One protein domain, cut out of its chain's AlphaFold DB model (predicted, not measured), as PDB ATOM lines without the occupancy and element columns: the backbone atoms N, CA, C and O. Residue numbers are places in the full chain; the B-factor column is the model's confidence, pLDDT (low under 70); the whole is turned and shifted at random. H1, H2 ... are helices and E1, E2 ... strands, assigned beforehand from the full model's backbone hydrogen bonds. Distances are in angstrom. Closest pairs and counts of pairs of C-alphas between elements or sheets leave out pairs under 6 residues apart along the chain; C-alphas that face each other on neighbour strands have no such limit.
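This is residues 3 to 103 of the 286 residues of an uncharacterized protein of Myxococcus xanthus (strain DK1622) (UniProt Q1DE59). A strongly twisted sheet of four parallel strands has two long helices, H3 and H4, over one face: H3 runs along edge strand E3, and H4 along inner strand E4. Short H1 and H2 each touch H4, while H3 stands across a gap from H4, and the long loop of residues 8 to 20 swings out before H1. The printed part has 101 residues with four named helices and four named strands, in the order E1 H1 E2 E3 H2 H3 E4 H4, and the sheet order is E2 E1 E4 E3. The class is mixed, helices and strands; the whole is compact, with a radius of gyration of the C-alphas of 12.7 A, and spans 33 by 32 by 23 A.

E1, residues 3 to 7, begins at C-alpha 3 (188.824, 155.928, 171.421) and is 13.6 A long. H1 is residues 21 to 27, and E2 is residues 32 to 35. E3, residues 43 to 48, measures 16.6 A, and H2 follows at once as residues 49 to 53. H3, residues 59 to 72, begins at C-alpha 59 (186.177, 145.557, 154.191) and measures 20.1 A. E4, residues 76 to 81, measures 16.9 A. H4, residues 85 to 98, measures 19.8 A and ends at C-alpha 98 (181.457, 148.012, 162.188).

E2 and E1 are parallel at 29 degrees, with N 5 and O 32 2.9 A apart, within hydrogen-bond range. E1 and E4 are parallel at 20 degrees, with N 6 and O 78 at 2.7 A. E4 and E3 are parallel at 25 degrees, with N 79 and O 45 at 2.8 A. E1, H1, E2 and E3, H2, H3, E4 are strand-helix-strand units, parallel neighbour strands joined through helices, each with a right-handed crossover. H3 and H4 lie on the same face, giving two layers, helices over a sheet. H3, at a height over the sheet of 10.2 A, lies over E3 and only just over E4, where 3 of its C-alphas fall; it runs along the strands, at 4 degrees to E3 on the local plane. H4, at a height of 9.7 A, lies over E4 and runs along it at 27 degrees on the local plane. H3 and H4 are apart. H4 touches H1 with residues 89 to 93 alone, at a shallow tilt of 18 degrees, the same way; their closest C-alphas, of Val 24 and Leu 93, are 6.1 A apart. H4 touches H2 with residues 87 to 91 alone; the closest C-alphas, of Ala 49 and Ala 91, are 6.1 A apart. H1 and H2 only graze the sheet. In H1, H2, H3 and H4 every O i to N i+4 pair is within hydrogen-bond range.

The two C-alphas farthest apart, of Glu 13 and Ile 60, are 35.2 A apart. The printed part has no cut. The link from E1 to H1, 13 residues, is long. Mean pLDDT of the printed part is 87.1; residues 9 to 18 and residue 41 are under 70.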
ATOM      1  N   ARG A   3     189.067 154.839 170.457       92.81
ATOM      2  CA  ARG A   3     188.824 155.928 171.421       92.81
ATOM      3  C   ARG A   3     188.489 157.256 170.771       92.81
ATOM      4  O   ARG A   3     187.840 158.079 171.412       92.81
ATOM      5  N   GLN A   4     188.935 157.475 169.540       92.75
ATOM      6  CA  GLN A   4     188.814 158.768 168.885       92.75
ATOM      7  C   GLN A   4     188.481 158.640 167.404       92.75
ATOM      8  O   GLN A   4     188.974 157.744 166.716       92.75
ATOM      9  N   LEU A   5     187.682 159.596 166.938       91.00
ATOM     10  CA  LEU A   5     187.502 159.918 165.532       91.00
ATOM     11  C   LEU A   5     188.078 161.316 165.289       91.00
ATOM     12  O   LEU A   5     187.658 162.287 165.924       91.00
ATOM     13  N   LEU A   6     189.060 161.392 164.402       88.69
ATOM     14  CA  LEU A   6     189.774 162.593 164.005       88.69
ATOM     15  C   LEU A   6     189.268 163.046 162.638       88.69
ATOM     16  O   LEU A   6     189.063 162.222 161.751       88.69
ATOM     17  N   LEU A   7     189.064 164.347 162.468       86.06
ATOM     18  CA  LEU A   7     188.458 164.910 161.263       86.06
ATOM     19  C   LEU A   7     189.354 166.029 160.710       86.06
ATOM     20  O   LEU A   7     189.753 166.916 161.472       86.06
ATOM     21  N   SER A   8     189.682 165.976 159.409       77.69
ATOM     22  CA  SER A   8     190.464 167.028 158.721       77.69
ATOM     23  C   SER A   8     189.696 168.346 158.651       77.69
ATOM     24  O   SER A   8     190.229 169.394 159.001       77.69
ATOM     25  N   ASP A   9     188.418 168.269 158.272       64.50
ATOM     26  CA  ASP A   9     187.566 169.432 157.981       64.50
ATOM     27  C   ASP A   9     186.736 169.882 159.183       64.50
ATOM     28  O   ASP A   9     185.699 170.540 159.051       64.50
ATOM     29  N   PHE A  10     187.180 169.523 160.386       58.94
ATOM     30  CA  PHE A  10     186.573 170.031 161.597       58.94
ATOM     31  C   PHE A  10     186.847 171.534 161.659       58.94
ATOM     32  O   PHE A  10     187.917 171.970 162.094       58.94
ATOM     33  N   ARG A  11     185.893 172.344 161.180       54.75
ATOM     34  CA  ARG A  11     185.927 173.792 161.394       54.75
ATOM     35  C   ARG A  11     186.158 174.031 162.886       54.75
ATOM     36  O   ARG A  11     185.700 173.258 163.729       54.75
ATOM     37  N   SER A  12     186.863 175.106 163.212       48.88
ATOM     38  CA  SER A  12     187.303 175.483 164.564       48.88
ATOM     39  C   SER A  12     186.197 175.560 165.636       48.88
ATOM     40  O   SER A  12     186.501 175.768 166.805       48.88
ATOM     41  N   GLU A  13     184.931 175.380 165.259       49.03
ATOM     42  CA  GLU A  13     183.735 175.433 166.104       49.03
ATOM     43  C   GLU A  13     183.402 174.107 166.825       49.03
ATOM     44  O   GLU A  13     182.569 174.088 167.732       49.03
ATOM     45  N   GLY A  14     184.074 172.997 166.504       52.66
ATOM     46  CA  GLY A  14     183.935 171.744 167.259       52.66
ATOM     47  C   GLY A  14     182.731 170.857 166.860       52.66
ATOM     48  O   GLY A  14     181.993 171.190 165.934       52.66
ATOM     49  N   PRO A  15     182.464 169.735 167.574       53.94
ATOM     50  CA  PRO A  15     181.374 168.793 167.245       53.94
ATOM     51  C   PRO A  15     179.970 169.381 167.467       53.94
ATOM     52  O   PRO A  15     178.967 168.747 167.139       53.94
ATOM     53  N   ALA A  16     179.898 170.582 168.048       52.47
ATOM     54  CA  ALA A  16     178.672 171.320 168.311       52.47
ATOM     55  C   ALA A  16     178.146 172.089 167.081       52.47
ATOM     56  O   ALA A  16     177.013 172.558 167.110       52.47
ATOM     57  N   ALA A  17     178.921 172.189 165.996       55.56
ATOM     58  CA  ALA A  17     178.639 173.055 164.846       55.56
ATOM     59  C   ALA A  17     177.557 172.541 163.859       55.56
ATOM     60  O   ALA A  17     177.498 172.979 162.715       55.56
ATOM     61  N   GLY A  18     176.678 171.619 164.269       64.19
ATOM     62  CA  GLY A  18     175.629 171.059 163.402       64.19
ATOM     63  C   GLY A  18     176.105 169.918 162.485       64.19
ATOM     64  O   GLY A  18     177.155 169.322 162.707       64.19
ATOM     65  N   HIS A  19     175.291 169.563 161.482       75.44
ATOM     66  CA  HIS A  19     175.558 168.528 160.457       75.44
ATOM     67  C   HIS A  19     175.505 167.048 160.881       75.44
ATOM     68  O   HIS A  19     175.915 166.184 160.118       75.44
ATOM     69  N   GLY A  20     174.959 166.716 162.056       85.19
ATOM     70  CA  GLY A  20     174.727 165.320 162.466       85.19
ATOM     71  C   GLY A  20     175.823 164.696 163.339       85.19
ATOM     72  O   GLY A  20     175.628 163.604 163.867       85.19
ATOM     73  N   TRP A  21     176.923 165.399 163.626       89.31
ATOM     74  CA  TRP A  21     177.909 164.964 164.629       89.31
ATOM     75  C   TRP A  21     177.328 164.713 166.035       89.31
ATOM     76  O   TRP A  21     177.745 163.737 166.667       89.31
ATOM     77  N   PRO A  22     176.320 165.472 166.523       89.94
ATOM     78  CA  PRO A  22     175.627 165.125 167.764       89.94
ATOM     79  C   PRO A  22     174.990 163.730 167.745       89.94
ATOM     80  O   PRO A  22     174.986 163.054 168.771       89.94
ATOM     81  N   LEU A  23     174.507 163.254 166.587       90.69
ATOM     82  CA  LEU A  23     173.982 161.893 166.440       90.69
ATOM     83  C   LEU A  23     175.099 160.854 166.589       90.69
ATOM     84  O   LEU A  23     174.908 159.849 167.278       90.69
ATOM     85  N   VAL A  24     176.273 161.101 165.998       92.44
ATOM     86  CA  VAL A  24     177.451 160.230 166.152       92.44
ATOM     87  C   VAL A  24     177.856 160.149 167.621       92.44
ATOM     88  O   VAL A  24     177.971 159.050 168.162       92.44
ATOM     89  N   GLN A  25     177.997 161.298 168.288       92.44
ATOM     90  CA  GLN A  25     178.385 161.365 169.697       92.44
ATOM     91  C   GLN A  25     177.346 160.710 170.615       92.44
ATOM     92  O   GLN A  25     177.714 159.993 171.542       92.44
ATOM     93  N   HIS A  26     176.052 160.915 170.352       91.06
ATOM     94  CA  HIS A  26     174.976 160.266 171.098       91.06
ATOM     95  C   HIS A  26     175.002 158.742 170.918       91.06
ATOM     96  O   HIS A  26     174.840 157.993 171.881       91.06
ATOM     97  N   THR A  27     175.255 158.274 169.694       91.25
ATOM     98  CA  THR A  27     175.325 156.840 169.386       91.25
ATOM     99  C   THR A  27     176.571 156.198 169.999       91.25
ATOM    100  O   THR A  27     176.493 155.084 170.524       91.25
ATOM    101  N   PHE A  28     177.714 156.887 169.988       93.62
ATOM    102  CA  PHE A  28     179.009 156.389 170.460       93.62
ATOM    103  C   PHE A  28     179.619 157.314 171.526       93.62
ATOM    104  O   PHE A  28     180.667 157.917 171.302       93.62
ATOM    105  N   PRO A  29     179.018 157.390 172.728       92.25
ATOM    106  CA  PRO A  29     179.392 158.383 173.738       92.25
ATOM    107  C   PRO A  29     180.804 158.200 174.305       92.25
ATOM    108  O   PRO A  29     181.347 159.119 174.909       92.25
ATOM    109  N   THR A  30     181.409 157.024 174.128       93.00
ATOM    110  CA  THR A  30     182.769 156.717 174.594       93.00
ATOM    111  C   THR A  30     183.850 156.974 173.544       93.00
ATOM    112  O   THR A  30     185.033 156.817 173.856       93.00
ATOM    113  N   VAL A  31     183.466 157.356 172.322       94.06
ATOM    114  CA  VAL A  31     184.379 157.787 171.260       94.06
ATOM    115  C   VAL A  31     184.396 159.309 171.252       94.06
ATOM    116  O   VAL A  31     183.351 159.951 171.168       94.06
ATOM    117  N   GLN A  32     185.584 159.890 171.362       92.56
ATOM    118  CA  GLN A  32     185.754 161.334 171.293       92.56
ATOM    119  C   GLN A  32     185.873 161.773 169.830       92.56
ATOM    120  O   GLN A  32     186.753 161.309 169.105       92.56
ATOM    121  N   LEU A  33     185.017 162.709 169.421       91.06
ATOM    122  CA  LEU A  33     185.149 163.435 168.158       91.06
ATOM    123  C   LEU A  33     186.104 164.622 168.351       91.06
ATOM    124  O   LEU A  33     185.920 165.410 169.283       91.06
ATOM    125  N   ALA A  34     187.129 164.746 167.510       88.69
ATOM    126  CA  ALA A  34     188.127 165.810 167.624       88.69
ATOM    127  C   ALA A  34     188.675 166.252 166.252       88.69
ATOM    128  O   ALA A  34     188.696 165.454 165.312       88.69
ATOM    129  N   PRO A  35     189.172 167.496 166.122       87.38
ATOM    130  CA  PRO A  35     189.974 167.878 164.962       87.38
ATOM    131  C   PRO A  35     191.269 167.056 164.918       87.38
ATOM    132  O   PRO A  35     191.808 166.695 165.970       87.38
ATOM    133  N   LEU A  36     191.812 166.821 163.719       86.94
ATOM    134  CA  LEU A  36     193.065 166.072 163.530       86.94
ATOM    135  C   LEU A  36     194.214 166.599 164.408       86.94
ATOM    136  O   LEU A  36     194.901 165.818 165.062       86.94
ATOM    137  N   ALA A  37     194.362 167.924 164.498       85.06
ATOM    138  CA  ALA A  37     195.400 168.575 165.300       85.06
ATOM    139  C   ALA A  37     195.281 168.328 166.820       85.06
ATOM    140  O   ALA A  37     196.257 168.499 167.545       85.06
ATOM    141  N   ALA A  38     194.105 167.923 167.313       84.88
ATOM    142  CA  ALA A  38     193.869 167.600 168.723       84.88
ATOM    143  C   ALA A  38     193.894 166.087 169.005       84.88
ATOM    144  O   ALA A  38     193.501 165.657 170.098       84.88
ATOM    145  N   GLY A  39     194.321 165.278 168.030       80.94
ATOM    146  CA  GLY A  39     194.443 163.836 168.181       80.94
ATOM    147  C   GLY A  39     195.316 163.454 169.373       80.94
ATOM    148  O   GLY A  39     196.366 164.042 169.623       80.94
ATOM    149  N   ARG A  40     194.860 162.460 170.137       77.25
ATOM    150  CA  ARG A  40     195.610 161.860 171.244       77.25
ATOM    151  C   ARG A  40     195.903 160.398 170.904       77.25
ATOM    152  O   ARG A  40     195.132 159.759 170.191       77.25
ATOM    153  N   GLY A  41     196.984 159.855 171.456       68.62
ATOM    154  CA  GLY A  41     197.301 158.425 171.382       68.62
ATOM    155  C   GLY A  41     198.358 158.037 170.350       68.62
ATOM    156  O   GLY A  41     198.895 158.874 169.633       68.62
ATOM    157  N   GLY A  42     198.689 156.741 170.342       72.56
ATOM    158  CA  GLY A  42     199.880 156.213 169.666       72.56
ATOM    159  C   GLY A  42     199.670 155.688 168.244       72.56
ATOM    160  O   GLY A  42     200.648 155.521 167.520       72.56
ATOM    161  N   ARG A  43     198.426 155.421 167.815       89.56
ATOM    162  CA  ARG A  43     198.144 154.880 166.475       89.56
ATOM    163  C   ARG A  43     196.936 155.567 165.852       89.56
ATOM    164  O   ARG A  43     195.832 155.494 166.391       89.56
ATOM    165  N   VAL A  44     197.161 156.189 164.699       92.75
ATOM    166  CA  VAL A  44     196.123 156.796 163.862       92.75
ATOM    167  C   VAL A  44     196.044 156.001 162.565       92.75
ATOM    168  O   VAL A  44     197.066 155.800 161.908       92.75
ATOM    169  N   LEU A  45     194.852 155.525 162.207       95.31
ATOM    170  CA  LEU A  45     194.586 154.983 160.876       95.31
ATOM    171  C   LEU A  45     193.789 156.002 160.076       95.31
ATOM    172  O   LEU A  45     192.755 156.466 160.542       95.31
ATOM    173  N   HIS A  46     194.271 156.321 158.883       95.06
ATOM    174  CA  HIS A  46     193.583 157.188 157.934       95.06
ATOM    175  C   HIS A  46     192.686 156.364 157.004       95.06
ATOM    176  O   HIS A  46     193.086 155.277 156.569       95.06
ATOM    177  N   LEU A  47     191.482 156.873 156.751       95.00
ATOM    178  CA  LEU A  47     190.517 156.336 155.802       95.00
ATOM    179  C   LEU A  47     189.790 157.487 155.107       95.00
ATOM    180  O   LEU A  47     189.067 158.250 155.749       95.00
ATOM    181  N   ASP A  48     189.923 157.544 153.790       93.62
ATOM    182  CA  ASP A  48     189.115 158.420 152.954       93.62
ATOM    183  C   ASP A  48     187.667 157.882 152.905       93.62
ATOM    184  O   ASP A  48     187.406 156.711 152.599       93.62
ATOM    185  N   ALA A  49     186.691 158.723 153.245       92.25
ATOM    186  CA  ALA A  49     185.285 158.335 153.273       92.25
ATOM    187  C   ALA A  49     184.712 158.063 151.871       92.25
ATOM    188  O   ALA A  49     183.742 157.310 151.742       92.25
ATOM    189  N   SER A  50     185.290 158.628 150.813       90.75
ATOM    190  CA  SER A  50     184.947 158.269 149.436       90.75
ATOM    191  C   SER A  50     185.434 156.856 149.090       90.75
ATOM    192  O   SER A  50     184.677 156.089 148.488       90.75
ATOM    193  N   GLU A  51     186.620 156.456 149.567       93.31
ATOM    194  CA  GLU A  51     187.133 155.086 149.414       93.31
ATOM    195  C   GLU A  51     186.258 154.077 150.158       93.31
ATOM    196  O   GLU A  51     185.898 153.049 149.592       93.31
ATOM    197  N   TRP A  52     185.844 154.383 151.391       93.75
ATOM    198  CA  TRP A  52     184.919 153.549 152.175       93.75
ATOM    199  C   TRP A  52     183.609 153.236 151.426       93.75
ATOM    200  O   TRP A  52     183.071 152.119 151.466       93.75
ATOM    201  N   ASN A  53     183.097 154.234 150.708       89.44
ATOM    202  CA  ASN A  53     181.864 154.130 149.935       89.44
ATOM    203  C   ASN A  53     182.068 153.493 148.554       89.44
ATOM    204  O   ASN A  53     181.091 153.085 147.918       89.44
ATOM    205  N   ALA A  54     183.311 153.344 148.094       91.44
ATOM    206  CA  ALA A  54     183.599 152.790 146.783       91.44
ATOM    207  C   ALA A  54     183.132 151.321 146.676       91.44
ATOM    208  O   ALA A  54     183.279 150.539 147.623       91.44
ATOM    209  N   PRO A  55     182.608 150.885 145.514       88.44
ATOM    210  CA  PRO A  55     182.255 149.481 145.285       88.44
ATOM    211  C   PRO A  55     183.438 148.515 145.414       88.44
ATOM    212  O   PRO A  55     183.237 147.350 145.747       88.44
ATOM    213  N   ALA A  56     184.654 149.000 145.146       89.94
ATOM    214  CA  ALA A  56     185.889 148.223 145.193       89.94
ATOM    215  C   ALA A  56     186.512 148.127 146.597       89.94
ATOM    216  O   ALA A  56     187.521 147.444 146.759       89.94
ATOM    217  N   PHE A  57     185.943 148.802 147.602       92.38
ATOM    218  CA  PHE A  57     186.452 148.753 148.968       92.38
ATOM    219  C   PHE A  57     186.442 147.316 149.501       92.38
ATOM    220  O   PHE A  57     185.402 146.653 149.473       92.38
ATOM    221  N   ASP A  58     187.583 146.836 150.005       91.38
ATOM    222  CA  ASP A  58     187.679 145.524 150.646       91.38
ATOM    223  C   ASP A  58     187.561 145.661 152.175       91.38
ATOM    224  O   ASP A  58     188.559 145.934 152.855       91.38
ATOM    225  N   PRO A  59     186.367 145.427 152.754       90.94
ATOM    226  CA  PRO A  59     186.177 145.557 154.191       90.94
ATOM    227  C   PRO A  59     186.958 144.508 154.992       90.94
ATOM    228  O   PRO A  59     187.245 144.744 156.159       90.94
ATOM    229  N   ILE A  60     187.340 143.372 154.396       90.00
ATOM    230  CA  ILE A  60     188.103 142.323 155.092       90.00
ATOM    231  C   ILE A  60     189.564 142.749 155.251       90.00
ATOM    232  O   ILE A  60     190.141 142.596 156.328       90.00
ATOM    233  N   ALA A  61     190.154 143.319 154.199       92.38
ATOM    234  CA  ALA A  61     191.509 143.858 154.267       92.38
ATOM    235  C   ALA A  61     191.590 145.040 155.246       92.38
ATOM    236  O   ALA A  61     192.530 145.138 156.037       92.38
ATOM    237  N   TRP A  62     190.584 145.920 155.233       95.06
ATOM    238  CA  TRP A  62     190.508 147.034 156.175       95.06
ATOM    239  C   TRP A  62     190.294 146.569 157.626       95.06
ATOM    240  O   TRP A  62     190.985 147.051 158.522       95.06
ATOM    241  N   ASP A  63     189.432 145.573 157.863       93.94
ATOM    242  CA  ASP A  63     189.250 144.968 159.188       93.94
ATOM    243  C   ASP A  63     190.566 144.472 159.782       93.94
ATOM    244  O   ASP A  63     190.861 144.772 160.939       93.94
ATOM    245  N   ALA A  64     191.368 143.745 158.998       92.19
ATOM    246  CA  ALA A  64     192.658 143.238 159.453       92.19
ATOM    247  C   ALA A  64     193.561 144.377 159.957       92.19
ATOM    248  O   ALA A  64     194.093 144.287 161.064       92.19
ATOM    249  N   ARG A  65     193.638 145.485 159.203       94.81
ATOM    250  CA  ARG A  65     194.411 146.683 159.583       94.81
ATOM    251  C   ARG A  65     193.903 147.311 160.880       94.81
ATOM    252  O   ARG A  65     194.706 147.707 161.724       94.81
ATOM    253  N   VAL A  66     192.583 147.424 161.045       95.25
ATOM    254  CA  VAL A  66     191.973 148.013 162.247       95.25
ATOM    255  C   VAL A  66     192.226 147.148 163.480       95.25
ATOM    256  O   VAL A  66     192.592 147.686 164.526       95.25
ATOM    257  N   PHE A  67     192.072 145.825 163.377       92.69
ATOM    258  CA  PHE A  67     192.283 144.922 164.512       92.69
ATOM    259  C   PHE A  67     193.755 144.812 164.912       92.69
ATOM    260  O   PHE A  67     194.051 144.920 166.099       92.69
ATOM    261  N   GLU A  68     194.674 144.718 163.951       92.31
ATOM    262  CA  GLU A  68     196.121 144.756 164.216       92.31
ATOM    263  C   GLU A  68     196.525 146.066 164.918       92.31
ATOM    264  O   GLU A  68     197.216 146.079 165.941       92.31
ATOM    265  N   ALA A  69     196.019 147.202 164.429       93.44
ATOM    266  CA  ALA A  69     196.241 148.484 165.082       93.44
ATOM    267  C   ALA A  69     195.641 148.516 166.498       93.44
ATOM    268  O   ALA A  69     196.264 149.037 167.416       93.44
ATOM    269  N   ALA A  70     194.454 147.946 166.708       92.12
ATOM    270  CA  ALA A  70     193.797 147.929 168.010       92.12
ATOM    271  C   ALA A  70     194.493 147.037 169.052       92.12
ATOM    272  O   ALA A  70     194.297 147.277 170.246       92.12
ATOM    273  N   GLU A  71     195.258 146.034 168.619       88.94
ATOM    274  CA  GLU A  71     196.064 145.150 169.472       88.94
ATOM    275  C   GLU A  71     197.361 145.822 169.929       88.94
ATOM    276  O   GLU A  71     197.757 145.677 171.083       88.94
ATOM    277  N   SER A  72     197.981 146.623 169.058       88.56
ATOM    278  CA  SER A  72     199.224 147.344 169.370       88.56
ATOM    279  C   SER A  72     199.033 148.598 170.237       88.56
ATOM    280  O   SER A  72     200.015 149.199 170.669       88.56
ATOM    281  N   THR A  73     197.790 149.023 170.503       89.62
ATOM    282  CA  THR A  73     197.517 150.222 171.308       89.62
ATOM    283  C   THR A  73     196.219 150.161 172.117       89.62
ATOM    284  O   THR A  73     195.139 149.771 171.656       89.62
ATOM    285  N   GLU A  74     196.269 150.686 173.340       87.44
ATOM    286  CA  GLU A  74     195.063 150.942 174.133       87.44
ATOM    287  C   GLU A  74     194.240 152.132 173.612       87.44
ATOM    288  O   GLU A  74     193.057 152.270 173.951       87.44
ATOM    289  N   TRP A  75     194.843 152.960 172.756       91.06
ATOM    290  CA  TRP A  75     194.279 154.187 172.210       91.06
ATOM    291  C   TRP A  75     194.449 154.236 170.689       91.06
ATOM    292  O   TRP A  75     195.430 154.774 170.169       91.06
ATOM    293  N   LEU A  76     193.492 153.630 169.985       94.50
ATOM    294  CA  LEU A  76     193.364 153.701 168.534       94.50
ATOM    295  C   LEU A  76     192.487 154.896 168.157       94.50
ATOM    296  O   LEU A  76     191.395 155.071 168.714       94.50
ATOM    297  N   SER A  77     192.953 155.654 167.171       95.38
ATOM    298  CA  SER A  77     192.238 156.773 166.565       95.38
ATOM    299  C   SER A  77     192.021 156.496 165.076       95.38
ATOM    300  O   SER A  77     192.918 155.986 164.401       95.38
ATOM    301  N   LEU A  78     190.839 156.825 164.558       95.38
ATOM    302  CA  LEU A  78     190.553 156.799 163.121       95.38
ATOM    303  C   LEU A  78     190.480 158.230 162.609       95.38
ATOM    304  O   LEU A  78     189.802 159.050 163.213       95.38
ATOM    305  N   HIS A  79     191.167 158.527 161.519       94.50
ATOM    306  CA  HIS A  79     191.120 159.813 160.841       94.50
ATOM    307  C   HIS A  79     190.305 159.672 159.555       94.50
ATOM    308  O   HIS A  79     190.663 158.854 158.712       94.50
ATOM    309  N   LEU A  80     189.213 160.437 159.443       93.38
ATOM    310  CA  LEU A  80     188.348 160.472 158.261       93.38
ATOM    311  C   LEU A  80     188.437 161.815 157.528       93.38
ATOM    312  O   LEU A  80     188.405 162.879 158.160       93.38
ATOM    313  N   ASP A  81     188.486 161.753 156.200       91.50
ATOM    314  CA  ASP A  81     188.420 162.892 155.278       91.50
ATOM    315  C   ASP A  81     187.839 162.482 153.906       91.50
ATOM    316  O   ASP A  81     187.172 161.451 153.800       91.50
ATOM    317  N   GLY A  82     188.002 163.321 152.878       86.38
ATOM    318  CA  GLY A  82     187.695 162.960 151.485       86.38
ATOM    319  C   GLY A  82     186.216 163.009 151.079       86.38
ATOM    320  O   GLY A  82     185.865 162.603 149.974       86.38
ATOM    321  N   ALA A  83     185.319 163.525 151.929       86.75
ATOM    322  CA  ALA A  83     183.894 163.647 151.609       86.75
ATOM    323  C   ALA A  83     183.243 164.903 152.212       86.75
ATOM    324  O   ALA A  83     183.816 165.578 153.063       86.75
ATOM    325  N   SER A  84     182.015 165.212 151.778       85.88
ATOM    326  CA  SER A  84     181.211 166.275 152.392       85.88
ATOM    327  C   SER A  84     180.926 165.975 153.869       85.88
ATOM    328  O   SER A  84     180.935 164.820 154.292       85.88
ATOM    329  N   CYS A  85     180.614 167.005 154.661       85.50
ATOM    330  CA  CYS A  85     180.350 166.847 156.097       85.50
ATOM    331  C   CYS A  85     179.243 165.811 156.393       85.50
ATOM    332  O   CYS A  85     179.394 164.975 157.280       85.50
ATOM    333  N   GLU A  86     178.162 165.805 155.606       87.50
ATOM    334  CA  GLU A  86     177.070 164.833 155.750       87.50
ATOM    335  C   GLU A  86     177.521 163.404 155.417       87.50
ATOM    336  O   GLU A  86     177.231 162.467 156.164       87.50
ATOM    337  N   ALA A  87     178.286 163.230 154.336       89.00
ATOM    338  CA  ALA A  87     178.832 161.931 153.953       89.00
ATOM    339  C   ALA A  87     179.858 161.410 154.977       89.00
ATOM    340  O   ALA A  87     179.878 160.213 155.262       89.00
ATOM    341  N   LEU A  88     180.653 162.296 155.588       90.88
ATOM    342  CA  LEU A  88     181.557 161.957 156.692       90.88
ATOM    343  C   LEU A  88     180.795 161.465 157.924       90.88
ATOM    344  O   LEU A  88     181.227 160.504 158.557       90.88
ATOM    345  N   VAL A  89     179.657 162.079 158.259       91.44
ATOM    346  CA  VAL A  89     178.809 161.627 159.373       91.44
ATOM    347  C   VAL A  89     178.236 160.238 159.110       91.44
ATOM    348  O   VAL A  89     178.270 159.386 160.000       91.44
ATOM    349  N   VAL A  90     177.755 159.977 157.892       92.56
ATOM    350  CA  VAL A  90     177.270 158.644 157.501       92.56
ATOM    351  C   VAL A  90     178.397 157.614 157.588       92.56
ATOM    352  O   VAL A  90     178.238 156.606 158.278       92.56
ATOM    353  N   ALA A  91     179.557 157.896 156.988       94.12
ATOM    354  CA  ALA A  91     180.720 157.012 157.050       94.12
ATOM    355  C   ALA A  91     181.152 156.751 158.503       94.12
ATOM    356  O   ALA A  91     181.378 155.606 158.886       94.12
ATOM    357  N   ALA A  92     181.184 157.782 159.352       94.69
ATOM    358  CA  ALA A  92     181.500 157.643 160.769       94.69
ATOM    359  C   ALA A  92     180.527 156.699 161.494       94.69
ATOM    360  O   ALA A  92     180.971 155.833 162.248       94.69
ATOM    361  N   LEU A  93     179.215 156.824 161.266       94.81
ATOM    362  CA  LEU A  93     178.217 155.927 161.865       94.81
ATOM    363  C   LEU A  93     178.401 154.476 161.412       94.81
ATOM    364  O   LEU A  93     178.314 153.567 162.246       94.81
ATOM    365  N   GLU A  94     178.669 154.256 160.126       95.88
ATOM    366  CA  GLU A  94     178.893 152.923 159.561       95.88
ATOM    367  C   GLU A  94     180.181 152.290 160.102       95.88
ATOM    368  O   GLU A  94     180.158 151.154 160.580       95.88
ATOM    369  N   ILE A  95     181.290 153.035 160.093       96.06
ATOM    370  CA  ILE A  95     182.608 152.593 160.568       96.06
ATOM    371  C   ILE A  95     182.562 152.297 162.069       96.06
ATOM    372  O   ILE A  95     182.990 151.226 162.507       96.06
ATOM    373  N   LEU A  96     182.009 153.203 162.879       95.88
ATOM    374  CA  LEU A  96     181.892 152.991 164.325       95.88
ATOM    375  C   LEU A  96     180.928 151.852 164.663       95.88
ATOM    376  O   LEU A  96     181.148 151.149 165.647       95.88
ATOM    377  N   THR A  97     179.893 151.628 163.847       95.75
ATOM    378  CA  THR A  97     179.034 150.444 163.977       95.75
ATOM    379  C   THR A  97     179.814 149.172 163.653       95.75
ATOM    380  O   THR A  97     179.769 148.241 164.453       95.75
ATOM    381  N   ARG A  98     180.601 149.151 162.567       95.62
ATOM    382  CA  ARG A  98     181.457 148.012 162.188       95.62
ATOM    383  C   ARG A  98     182.486 147.652 163.256       95.62
ATOM    384  O   ARG A  98     182.754 146.476 163.478       95.62
ATOM    385  N   TYR A  99     183.042 148.651 163.935       96.00
ATOM    386  CA  TYR A  99     184.084 148.465 164.948       96.00
ATOM    387  C   TYR A  99     183.594 148.662 166.379       96.00
ATOM    388  O   TYR A  99     184.404 148.879 167.282       96.00
ATOM    389  N   GLN A 100     182.289 148.548 166.634       94.88
ATOM    390  CA  GLN A 100     181.748 148.752 167.980       94.88
ATOM    391  C   GLN A 100     182.286 147.738 168.998       94.88
ATOM    392  O   GLN A 100     182.382 148.073 170.172       94.88
ATOM    393  N   CYS A 101     182.716 146.542 168.580       94.81
ATOM    394  CA  CYS A 101     183.426 145.608 169.463       94.81
ATOM    395  C   CYS A 101     184.724 146.192 170.069       94.81
ATOM    396  O   CYS A 101     185.178 145.742 171.120       94.81
ATOM    397  N   LEU A 102     185.304 147.223 169.440       95.12
ATOM    398  CA  LEU A 102     186.454 147.986 169.936       95.12
ATOM    399  C   LEU A 102     186.044 149.249 170.708       95.12
ATOM    400  O   LEU A 102     186.904 149.894 171.320       95.12
ATOM    401  N   VAL A 103     184.756 149.601 170.686       91.62
ATOM    402  CA  VAL A 103     184.156 150.722 171.412       91.62
ATOM    403  C   VAL A 103     183.671 150.209 172.767       91.62
ATOM    404  O   VAL A 103     182.780 149.373 172.873       91.62
TER     405      VAL A 103